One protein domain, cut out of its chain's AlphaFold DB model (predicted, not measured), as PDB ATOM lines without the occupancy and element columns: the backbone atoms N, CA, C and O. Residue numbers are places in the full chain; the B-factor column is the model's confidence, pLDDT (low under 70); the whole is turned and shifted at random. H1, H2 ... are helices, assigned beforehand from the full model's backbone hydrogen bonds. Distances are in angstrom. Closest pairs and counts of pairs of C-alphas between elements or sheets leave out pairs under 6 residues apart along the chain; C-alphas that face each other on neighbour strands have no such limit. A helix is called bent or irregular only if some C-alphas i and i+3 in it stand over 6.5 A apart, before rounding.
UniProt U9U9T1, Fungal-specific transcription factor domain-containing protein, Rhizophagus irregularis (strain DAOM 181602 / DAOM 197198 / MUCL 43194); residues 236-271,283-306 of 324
ATOM      1  N   MET A 236     -37.648  23.808  17.959       91.38
ATOM      2  CA  MET A 236     -37.562  24.079  19.391       91.38
ATOM      3  C   MET A 236     -37.060  22.838  20.142       91.38
ATOM      4  O   MET A 236     -37.605  21.747  19.943       91.38
ATOM      5  N   PRO A 237     -36.076  22.985  21.049       90.31
ATOM      6  CA  PRO A 237     -35.666  21.900  21.929       90.31
ATOM      7  C   PRO A 237     -36.846  21.339  22.728       90.31
ATOM      8  O   PRO A 237     -37.697  22.081  23.214       90.31
ATOM      9  N   SER A 238     -36.873  20.017  22.911       88.31
ATOM     10  CA  SER A 238     -37.971  19.326  23.606       88.31
ATOM     11  C   SER A 238     -38.084  19.731  25.081       88.31
ATOM     12  O   SER A 238     -39.176  19.740  25.642       88.31
ATOM     13  N   ASN A 239     -36.954  20.059  25.714       87.88
ATOM     14  CA  ASN A 239     -36.909  20.571  27.077       87.88
ATOM     15  C   ASN A 239     -36.881  22.106  27.063       87.88
ATOM     16  O   ASN A 239     -35.844  22.696  26.776       87.88
ATOM     17  N   LEU A 240     -38.000  22.740  27.426       80.12
ATOM     18  CA  LEU A 240     -38.129  24.204  27.506       80.12
ATOM     19  C   LEU A 240     -37.582  24.811  28.812       80.12
ATOM     20  O   LEU A 240     -37.457  26.034  28.931       80.12
ATOM     21  N   TYR A 241     -37.213  23.966  29.780       85.06
ATOM     22  CA  TYR A 241     -36.594  24.357  31.049       85.06
ATOM     23  C   TYR A 241     -35.229  23.671  31.228       85.06
ATOM     24  O   TYR A 241     -35.015  22.943  32.203       85.06
ATOM     25  N   PRO A 242     -34.284  23.865  30.290       88.38
ATOM     26  CA  PRO A 242     -32.953  23.295  30.416       88.38
ATOM     27  C   PRO A 242     -32.182  23.963  31.560       88.38
ATOM     28  O   PRO A 242     -32.375  25.144  31.881       88.38
ATOM     29  N   MET A 243     -31.298  23.190  32.187       87.12
ATOM     30  CA  MET A 243     -30.373  23.695  33.206       87.12
ATOM     31  C   MET A 243     -29.055  24.161  32.592       87.12
ATOM     32  O   MET A 243     -28.394  25.024  33.164       87.12
ATOM     33  N   ASP A 244     -28.687  23.629  31.426       90.88
ATOM     34  CA  ASP A 244     -27.493  24.031  30.704       90.88
ATOM     35  C   ASP A 244     -27.717  25.336  29.922       90.88
ATOM     36  O   ASP A 244     -28.783  25.598  29.360       90.88
ATOM     37  N   GLU A 245     -26.687  26.181  29.895       88.50
ATOM     38  CA  GLU A 245     -26.742  27.482  29.225       88.50
ATOM     39  C   GLU A 245     -26.874  27.344  27.704       88.50
ATOM     40  O   GLU A 245     -27.562  28.145  27.073       88.50
ATOM     41  N   LYS A 246     -26.282  26.303  27.114       88.94
ATOM     42  CA  LYS A 246     -26.291  26.078  25.668       88.94
ATOM     43  C   LYS A 246     -27.715  25.936  25.129       88.94
ATOM     44  O   LYS A 246     -28.084  26.666  24.211       88.94
ATOM     45  N   THR A 247     -28.533  25.056  25.704       90.88
ATOM     46  CA  THR A 247     -29.922  24.880  25.262       90.88
ATOM     47  C   THR A 247     -30.779  26.107  25.589       90.88
ATOM     48  O   THR A 247     -31.653  26.458  24.796       90.88
ATOM     49  N   ARG A 248     -30.506  26.840  26.684       92.12
ATOM     50  CA  ARG A 248     -31.158  28.146  26.925       92.12
ATOM     51  C   ARG A 248     -30.856  29.142  25.805       92.12
ATOM     52  O   ARG A 248     -31.771  29.791  25.306       92.12
ATOM     53  N   LEU A 249     -29.601  29.252  25.381       91.81
ATOM     54  CA  LEU A 249     -29.214  30.143  24.288       91.81
ATOM     55  C   LEU A 249     -29.847  29.729  22.954       91.81
ATOM     56  O   LEU A 249     -30.305  30.596  22.216       91.81
ATOM     57  N   GLU A 250     -29.958  28.428  22.676       92.00
ATOM     58  CA  GLU A 250     -30.665  27.917  21.491       92.00
ATOM     59  C   GLU A 250     -32.158  28.288  21.506       92.00
ATOM     60  O   GLU A 250     -32.676  28.794  20.510       92.00
ATOM     61  N   ILE A 251     -32.840  28.127  22.646       93.00
ATOM     62  CA  ILE A 251     -34.240  28.552  22.823       93.00
ATOM     63  C   ILE A 251     -34.380  30.067  22.617       93.00
ATOM     64  O   ILE A 251     -35.244  30.520  21.862       93.00
ATOM     65  N   ALA A 252     -33.517  30.861  23.256       93.31
ATOM     66  CA  ALA A 252     -33.520  32.315  23.124       93.31
ATOM     67  C   ALA A 252     -33.304  32.752  21.664       93.31
ATOM     68  O   ALA A 252     -33.979  33.665  21.187       93.31
ATOM     69  N   TYR A 253     -32.418  32.066  20.937       94.25
ATOM     70  CA  TYR A 253     -32.161  32.325  19.523       94.25
ATOM     71  C   TYR A 253     -33.395  32.091  18.650       94.25
ATOM     72  O   TYR A 253     -33.723  32.928  17.811       94.25
ATOM     73  N   ILE A 254     -34.129  30.996  18.871       95.44
ATOM     74  CA  ILE A 254     -35.350  30.697  18.110       95.44
ATOM     75  C   ILE A 254     -36.433  31.749  18.387       95.44
ATOM     76  O   ILE A 254     -37.100  32.226  17.464       95.44
ATOM     77  N   HIS A 255     -36.584  32.187  19.640       94.88
ATOM     78  CA  HIS A 255     -37.492  33.290  19.956       94.88
ATOM     79  C   HIS A 255     -37.053  34.617  19.326       94.88
ATOM     80  O   HIS A 255     -37.921  35.374  18.884       94.88
ATOM     81  N   LEU A 256     -35.747  34.884  19.225       94.81
ATOM     82  CA  LEU A 256     -35.204  36.055  18.533       94.81
ATOM     83  C   LEU A 256     -35.477  36.008  17.023       94.81
ATOM     84  O   LEU A 256     -35.872  37.024  16.453       94.81
ATOM     85  N   ILE A 257     -35.339  34.840  16.382       96.00
ATOM     86  CA  ILE A 257     -35.736  34.627  14.980       96.00
ATOM     87  C   ILE A 257     -37.211  34.996  14.797       96.00
ATOM     88  O   ILE A 257     -37.554  35.814  13.940       96.00
ATOM     89  N   ASN A 258     -38.090  34.428  15.624       95.56
ATOM     90  CA  ASN A 258     -39.529  34.652  15.515       95.56
ATOM     91  C   ASN A 258     -39.911  36.119  15.758       95.56
ATOM     92  O   ASN A 258     -40.712  36.670  15.002       95.56
ATOM     93  N   LEU A 259     -39.287  36.778  16.740       94.50
ATOM     94  CA  LEU A 259     -39.463  38.212  16.963       94.50
ATOM     95  C   LEU A 259     -39.005  39.023  15.746       94.50
ATOM     96  O   LEU A 259     -39.740  39.887  15.274       94.50
ATOM     97  N   SER A 260     -37.828  38.712  15.194       94.44
ATOM     98  CA  SER A 260     -37.286  39.401  14.021       94.44
ATOM     99  C   SER A 260     -38.218  39.302  12.812       94.44
ATOM    100  O   SER A 260     -38.352  40.272  12.071       94.44
ATOM    101  N   ARG A 261     -38.897  38.163  12.616       94.00
ATOM    102  CA  ARG A 261     -39.905  37.993  11.553       94.00
ATOM    103  C   ARG A 261     -41.123  38.890  11.775       94.00
ATOM    104  O   ARG A 261     -41.589  39.536  10.841       94.00
ATOM    105  N   ILE A 262     -41.618  38.986  13.012       92.31
ATOM    106  CA  ILE A 262     -42.715  39.905  13.359       92.31
ATOM    107  C   ILE A 262     -42.285  41.356  13.096       92.31
ATOM    108  O   ILE A 262     -43.009  42.091  12.423       92.31
ATOM    109  N   CYS A 263     -41.084  41.753  13.531       89.56
ATOM    110  CA  CYS A 263     -40.526  43.083  13.272       89.56
ATOM    111  C   CYS A 263     -40.397  43.385  11.772       89.56
ATOM    112  O   CYS A 263     -40.766  44.481  11.343       89.56
ATOM    113  N   ALA A 264     -39.941  42.420  10.966       89.06
ATOM    114  CA  ALA A 264     -39.859  42.546   9.511       89.06
ATOM    115  C   ALA A 264     -41.225  42.883   8.896       89.06
ATOM    116  O   ALA A 264     -41.343  43.780   8.057       89.06
ATOM    117  N   ARG A 265     -42.283  42.202   9.358       87.56
ATOM    118  CA  ARG A 265     -43.657  42.426   8.894       87.56
ATOM    119  C   ARG A 265     -44.176  43.789   9.326       87.56
ATOM    120  O   ARG A 265     -44.603  44.546   8.461       87.56
ATOM    121  N   VAL A 266     -44.072  44.142  10.614       84.44
ATOM    122  CA  VAL A 266     -44.462  45.467  11.146       84.44
ATOM    123  C   VAL A 266     -43.823  46.589  10.331       84.44
ATOM    124  O   VAL A 266     -44.484  47.529   9.894       84.44
ATOM    125  N   ARG A 267     -42.528  46.456  10.056       79.12
ATOM    126  CA  ARG A 267     -41.742  47.431   9.313       79.12
ATOM    127  C   ARG A 267     -42.243  47.682   7.898       79.12
ATOM    128  O   ARG A 267     -42.236  48.837   7.470       79.12
ATOM    129  N   LYS A 268     -42.683  46.639   7.179       77.56
ATOM    130  CA  LYS A 268     -43.290  46.824   5.855       77.56
ATOM    131  C   LYS A 268     -44.455  47.810   5.933       77.56
ATOM    132  O   LYS A 268     -44.625  48.600   5.008       77.56
ATOM    133  N   TYR A 269     -45.224  47.804   7.020       72.75
ATOM    134  CA  TYR A 269     -46.348  48.722   7.205       72.75
ATOM    135  C   TYR A 269     -45.896  50.128   7.610       72.75
ATOM    136  O   TYR A 269     -46.322  51.091   6.980       72.75
ATOM    137  N   VAL A 270     -44.989  50.252   8.584       70.50
ATOM    138  CA  VAL A 270     -44.594  51.554   9.159       70.50
ATOM    139  C   VAL A 270     -43.733  52.407   8.213       70.50
ATOM    140  O   VAL A 270     -43.891  53.625   8.177       70.50
ATOM    141  N   HIS A 271     -42.829  51.800   7.434       66.25
ATOM    142  CA  HIS A 271     -41.792  52.534   6.682       66.25
ATOM    143  C   HIS A 271     -41.985  52.564   5.156       66.25
ATOM    144  O   HIS A 271     -41.123  53.073   4.437       66.25
ATOM    145  N   ASP A 283     -55.641  48.619   7.065       62.84
ATOM    146  CA  ASP A 283     -54.453  48.546   7.903       62.84
ATOM    147  C   ASP A 283     -54.781  48.206   9.364       62.84
ATOM    148  O   ASP A 283     -53.987  47.520  10.000       62.84
ATOM    149  N   GLU A 284     -55.965  48.554   9.889       67.31
ATOM    150  CA  GLU A 284     -56.333  48.232  11.283       67.31
ATOM    151  C   GLU A 284     -56.386  46.723  11.530       67.31
ATOM    152  O   GLU A 284     -55.856  46.232  12.525       67.31
ATOM    153  N   ASN A 285     -56.964  45.955  10.601       76.44
ATOM    154  CA  ASN A 285     -56.985  44.497  10.713       76.44
ATOM    155  C   ASN A 285     -55.570  43.906  10.644       76.44
ATOM    156  O   ASN A 285     -55.268  42.960  11.372       76.44
ATOM    157  N   LYS A 286     -54.680  44.477   9.822       76.44
ATOM    158  CA  LYS A 286     -53.281  44.031   9.709       76.44
ATOM    159  C   LYS A 286     -52.494  44.351  10.983       76.44
ATOM    160  O   LYS A 286     -51.780  43.481  11.475       76.44
ATOM    161  N   PHE A 287     -52.680  45.537  11.568       79.75
ATOM    162  CA  PHE A 287     -52.100  45.890  12.867       79.75
ATOM    163  C   PHE A 287     -52.606  44.971  13.980       79.75
ATOM    164  O   PHE A 287     -51.791  44.421  14.712       79.75
ATOM    165  N   ARG A 288     -53.910  44.676  14.034       84.00
ATOM    166  CA  ARG A 288     -54.468  43.715  15.004       84.00
ATOM    167  C   ARG A 288     -53.868  42.316  14.869       84.00
ATOM    168  O   ARG A 288     -53.630  41.658  15.878       84.00
ATOM    169  N   VAL A 289     -53.618  41.851  13.642       86.94
ATOM    170  CA  VAL A 289     -52.949  40.561  13.398       86.94
ATOM    171  C   VAL A 289     -51.502  40.588  13.896       86.94
ATOM    172  O   VAL A 289     -51.050  39.615  14.496       86.94
ATOM    173  N   LEU A 290     -50.776  41.689  13.688       87.88
ATOM    174  CA  LEU A 290     -49.404  41.843  14.180       87.88
ATOM    175  C   LEU A 290     -49.345  41.948  15.706       87.88
ATOM    176  O   LEU A 290     -48.488  41.309  16.311       87.88
ATOM    177  N   ASP A 291     -50.276  42.674  16.322       87.62
ATOM    178  CA  ASP A 291     -50.410  42.761  17.776       87.62
ATOM    179  C   ASP A 291     -50.722  41.390  18.378       87.62
ATOM    180  O   ASP A 291     -50.088  40.975  19.347       87.62
ATOM    181  N   ALA A 292     -51.645  40.636  17.770       91.62
ATOM    182  CA  ALA A 292     -51.942  39.268  18.181       91.62
ATOM    183  C   ALA A 292     -50.726  38.341  18.017       91.62
ATOM    184  O   ALA A 292     -50.461  37.519  18.894       91.62
ATOM    185  N   ALA A 293     -49.955  38.485  16.933       93.06
ATOM    186  CA  ALA A 293     -48.731  37.718  16.718       93.06
ATOM    187  C   ALA A 293     -47.652  38.053  17.761       93.06
ATOM    188  O   ALA A 293     -47.026  37.143  18.304       93.06
ATOM    189  N   LEU A 294     -47.465  39.336  18.085       92.56
ATOM    190  CA  LEU A 294     -46.527  39.784  19.113       92.56
ATOM    191  C   LEU A 294     -46.954  39.305  20.506       92.56
ATOM    192  O   LEU A 294     -46.124  38.804  21.264       92.56
ATOM    193  N   ALA A 295     -48.246  39.387  20.824       92.25
ATOM    194  CA  ALA A 295     -48.794  38.854  22.063       92.25
ATOM    195  C   ALA A 295     -48.599  37.334  22.142       92.25
ATOM    196  O   ALA A 295     -48.118  36.832  23.156       92.25
ATOM    197  N   SER A 296     -48.910  36.592  21.077       94.81
ATOM    198  CA  SER A 296     -48.688  35.143  21.022       94.81
ATOM    199  C   SER A 296     -47.212  34.788  21.207       94.81
ATOM    200  O   SER A 296     -46.897  33.854  21.943       94.81
ATOM    201  N   TRP A 297     -46.303  35.536  20.577       95.44
ATOM    202  CA  TRP A 297     -44.866  35.370  20.770       95.44
ATOM    203  C   TRP A 297     -44.468  35.606  22.231       95.44
ATOM    204  O   TRP A 297     -43.802  34.754  22.815       95.44
ATOM    205  N   PHE A 298     -44.937  36.688  22.855       93.44
ATOM    206  CA  PHE A 298     -44.626  37.002  24.251       93.44
ATOM    207  C   PHE A 298     -45.094  35.898  25.211       93.44
ATOM    208  O   PHE A 298     -44.333  35.459  26.073       93.44
ATOM    209  N   HIS A 299     -46.311  35.378  25.025       91.62
ATOM    210  CA  HIS A 299     -46.836  34.285  25.850       91.62
ATOM    211  C   HIS A 299     -46.130  32.944  25.599       91.62
ATOM    212  O   HIS A 299     -46.119  32.091  26.487       91.62
ATOM    213  N   SER A 300     -45.514  32.759  24.425       92.25
ATOM    214  CA  SER A 300     -44.720  31.564  24.111       92.25
ATOM    215  C   SER A 300     -43.353  31.531  24.803       92.25
ATOM    216  O   SER A 300     -42.738  30.469  24.865       92.25
ATOM    217  N   LEU A 301     -42.871  32.665  25.330       92.06
ATOM    218  CA  LEU A 301     -41.577  32.731  26.007       92.06
ATOM    219  C   LEU A 301     -41.595  31.884  27.294       92.06
ATOM    220  O   LEU A 301     -42.563  31.962  28.059       92.06
ATOM    221  N   PRO A 302     -40.530  31.127  27.599       90.00
ATOM    222  CA  PRO A 302     -40.305  30.579  28.931       90.00
ATOM    223  C   PRO A 302     -40.235  31.679  29.994       90.00
ATOM    224  O   PRO A 302     -39.825  32.801  29.706       90.00
ATOM    225  N   GLU A 303     -40.576  31.355  31.241       86.81
ATOM    226  CA  GLU A 303     -40.594  32.322  32.352       86.81
ATOM    227  C   GLU A 303     -39.262  33.071  32.520       86.81
ATOM    228  O   GLU A 303     -39.251  34.283  32.687       86.81
ATOM    229  N   TRP A 304     -38.136  32.374  32.360       87.62
ATOM    230  CA  TRP A 304     -36.788  32.944  32.467       87.62
ATOM    231  C   TRP A 304     -36.393  33.882  31.307       87.62
ATOM    232  O   TRP A 304     -35.371  34.558  31.397       87.62
ATOM    233  N   LEU A 305     -37.178  33.921  30.226       87.38
ATOM    234  CA  LEU A 305     -37.036  34.840  29.085       87.38
ATOM    235  C   LEU A 305     -38.058  35.980  29.111       87.38
ATOM    236  O   LEU A 305     -37.911  36.947  28.360       87.38
ATOM    237  N   ARG A 306     -39.116  35.869  29.920       85.62
ATOM    238  CA  ARG A 306     -40.129  36.919  30.033       85.62
ATOM    239  C   ARG A 306     -39.567  38.070  30.851       85.62
ATOM    240  O   ARG A 306     -39.028  37.878  31.936       85.62
TER     241      ARG A 306
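Overview. This is residues 236 to 271 and 283 to 306 of the 324 residues of the protein "Fungal-specific transcription factor domain-containing protein" of Rhizophagus irregularis (strain DAOM 181602 / DAOM 197198 / MUCL 43194) (UniProt U9U9T1). Two helices, the longer H1 and the shorter H2, lie side by side and run opposite ways, making a rod. Residues 236 to 244 lead into H1, and residues 301 to 306 follow H2, at the same end of the rod. The printed part has 60 residues with two named helices, H1 then H2, and no named strand; the class is all helix. It is loose, with a radius of gyration of the C-alphas of 13.7 A, and spans 43 by 18 by 16 A.

Arrangement. H1, residues 245 to 270, touches H2, residues 283 to 300, with its residues 255 to 266 alone. The closest C-alphas, of Val 266 and Leu 290, are 6.8 A apart. The helices run opposite ways at a shallow tilt of 7 degrees. Every O i to N i+4 pair is within hydrogen-bond range in H2, and 21 of 22 in H1.

Along the chain. H1 begins at C-alpha 245 (-26.742, 27.482, 29.225) and is 36.1 A long. H2 is 25.4 A long and ends at C-alpha 300 (-44.720, 31.564, 24.111).

Size, cuts and confidence. The farthest C-alphas, of Asp 244 and Asp 283, are 43.0 A apart. Residues 272 to 282 are not printed; C-alphas 271 and 283 are 13.3 A apart across the cut. Residues 271, 283 and 284 have pLDDT under 70.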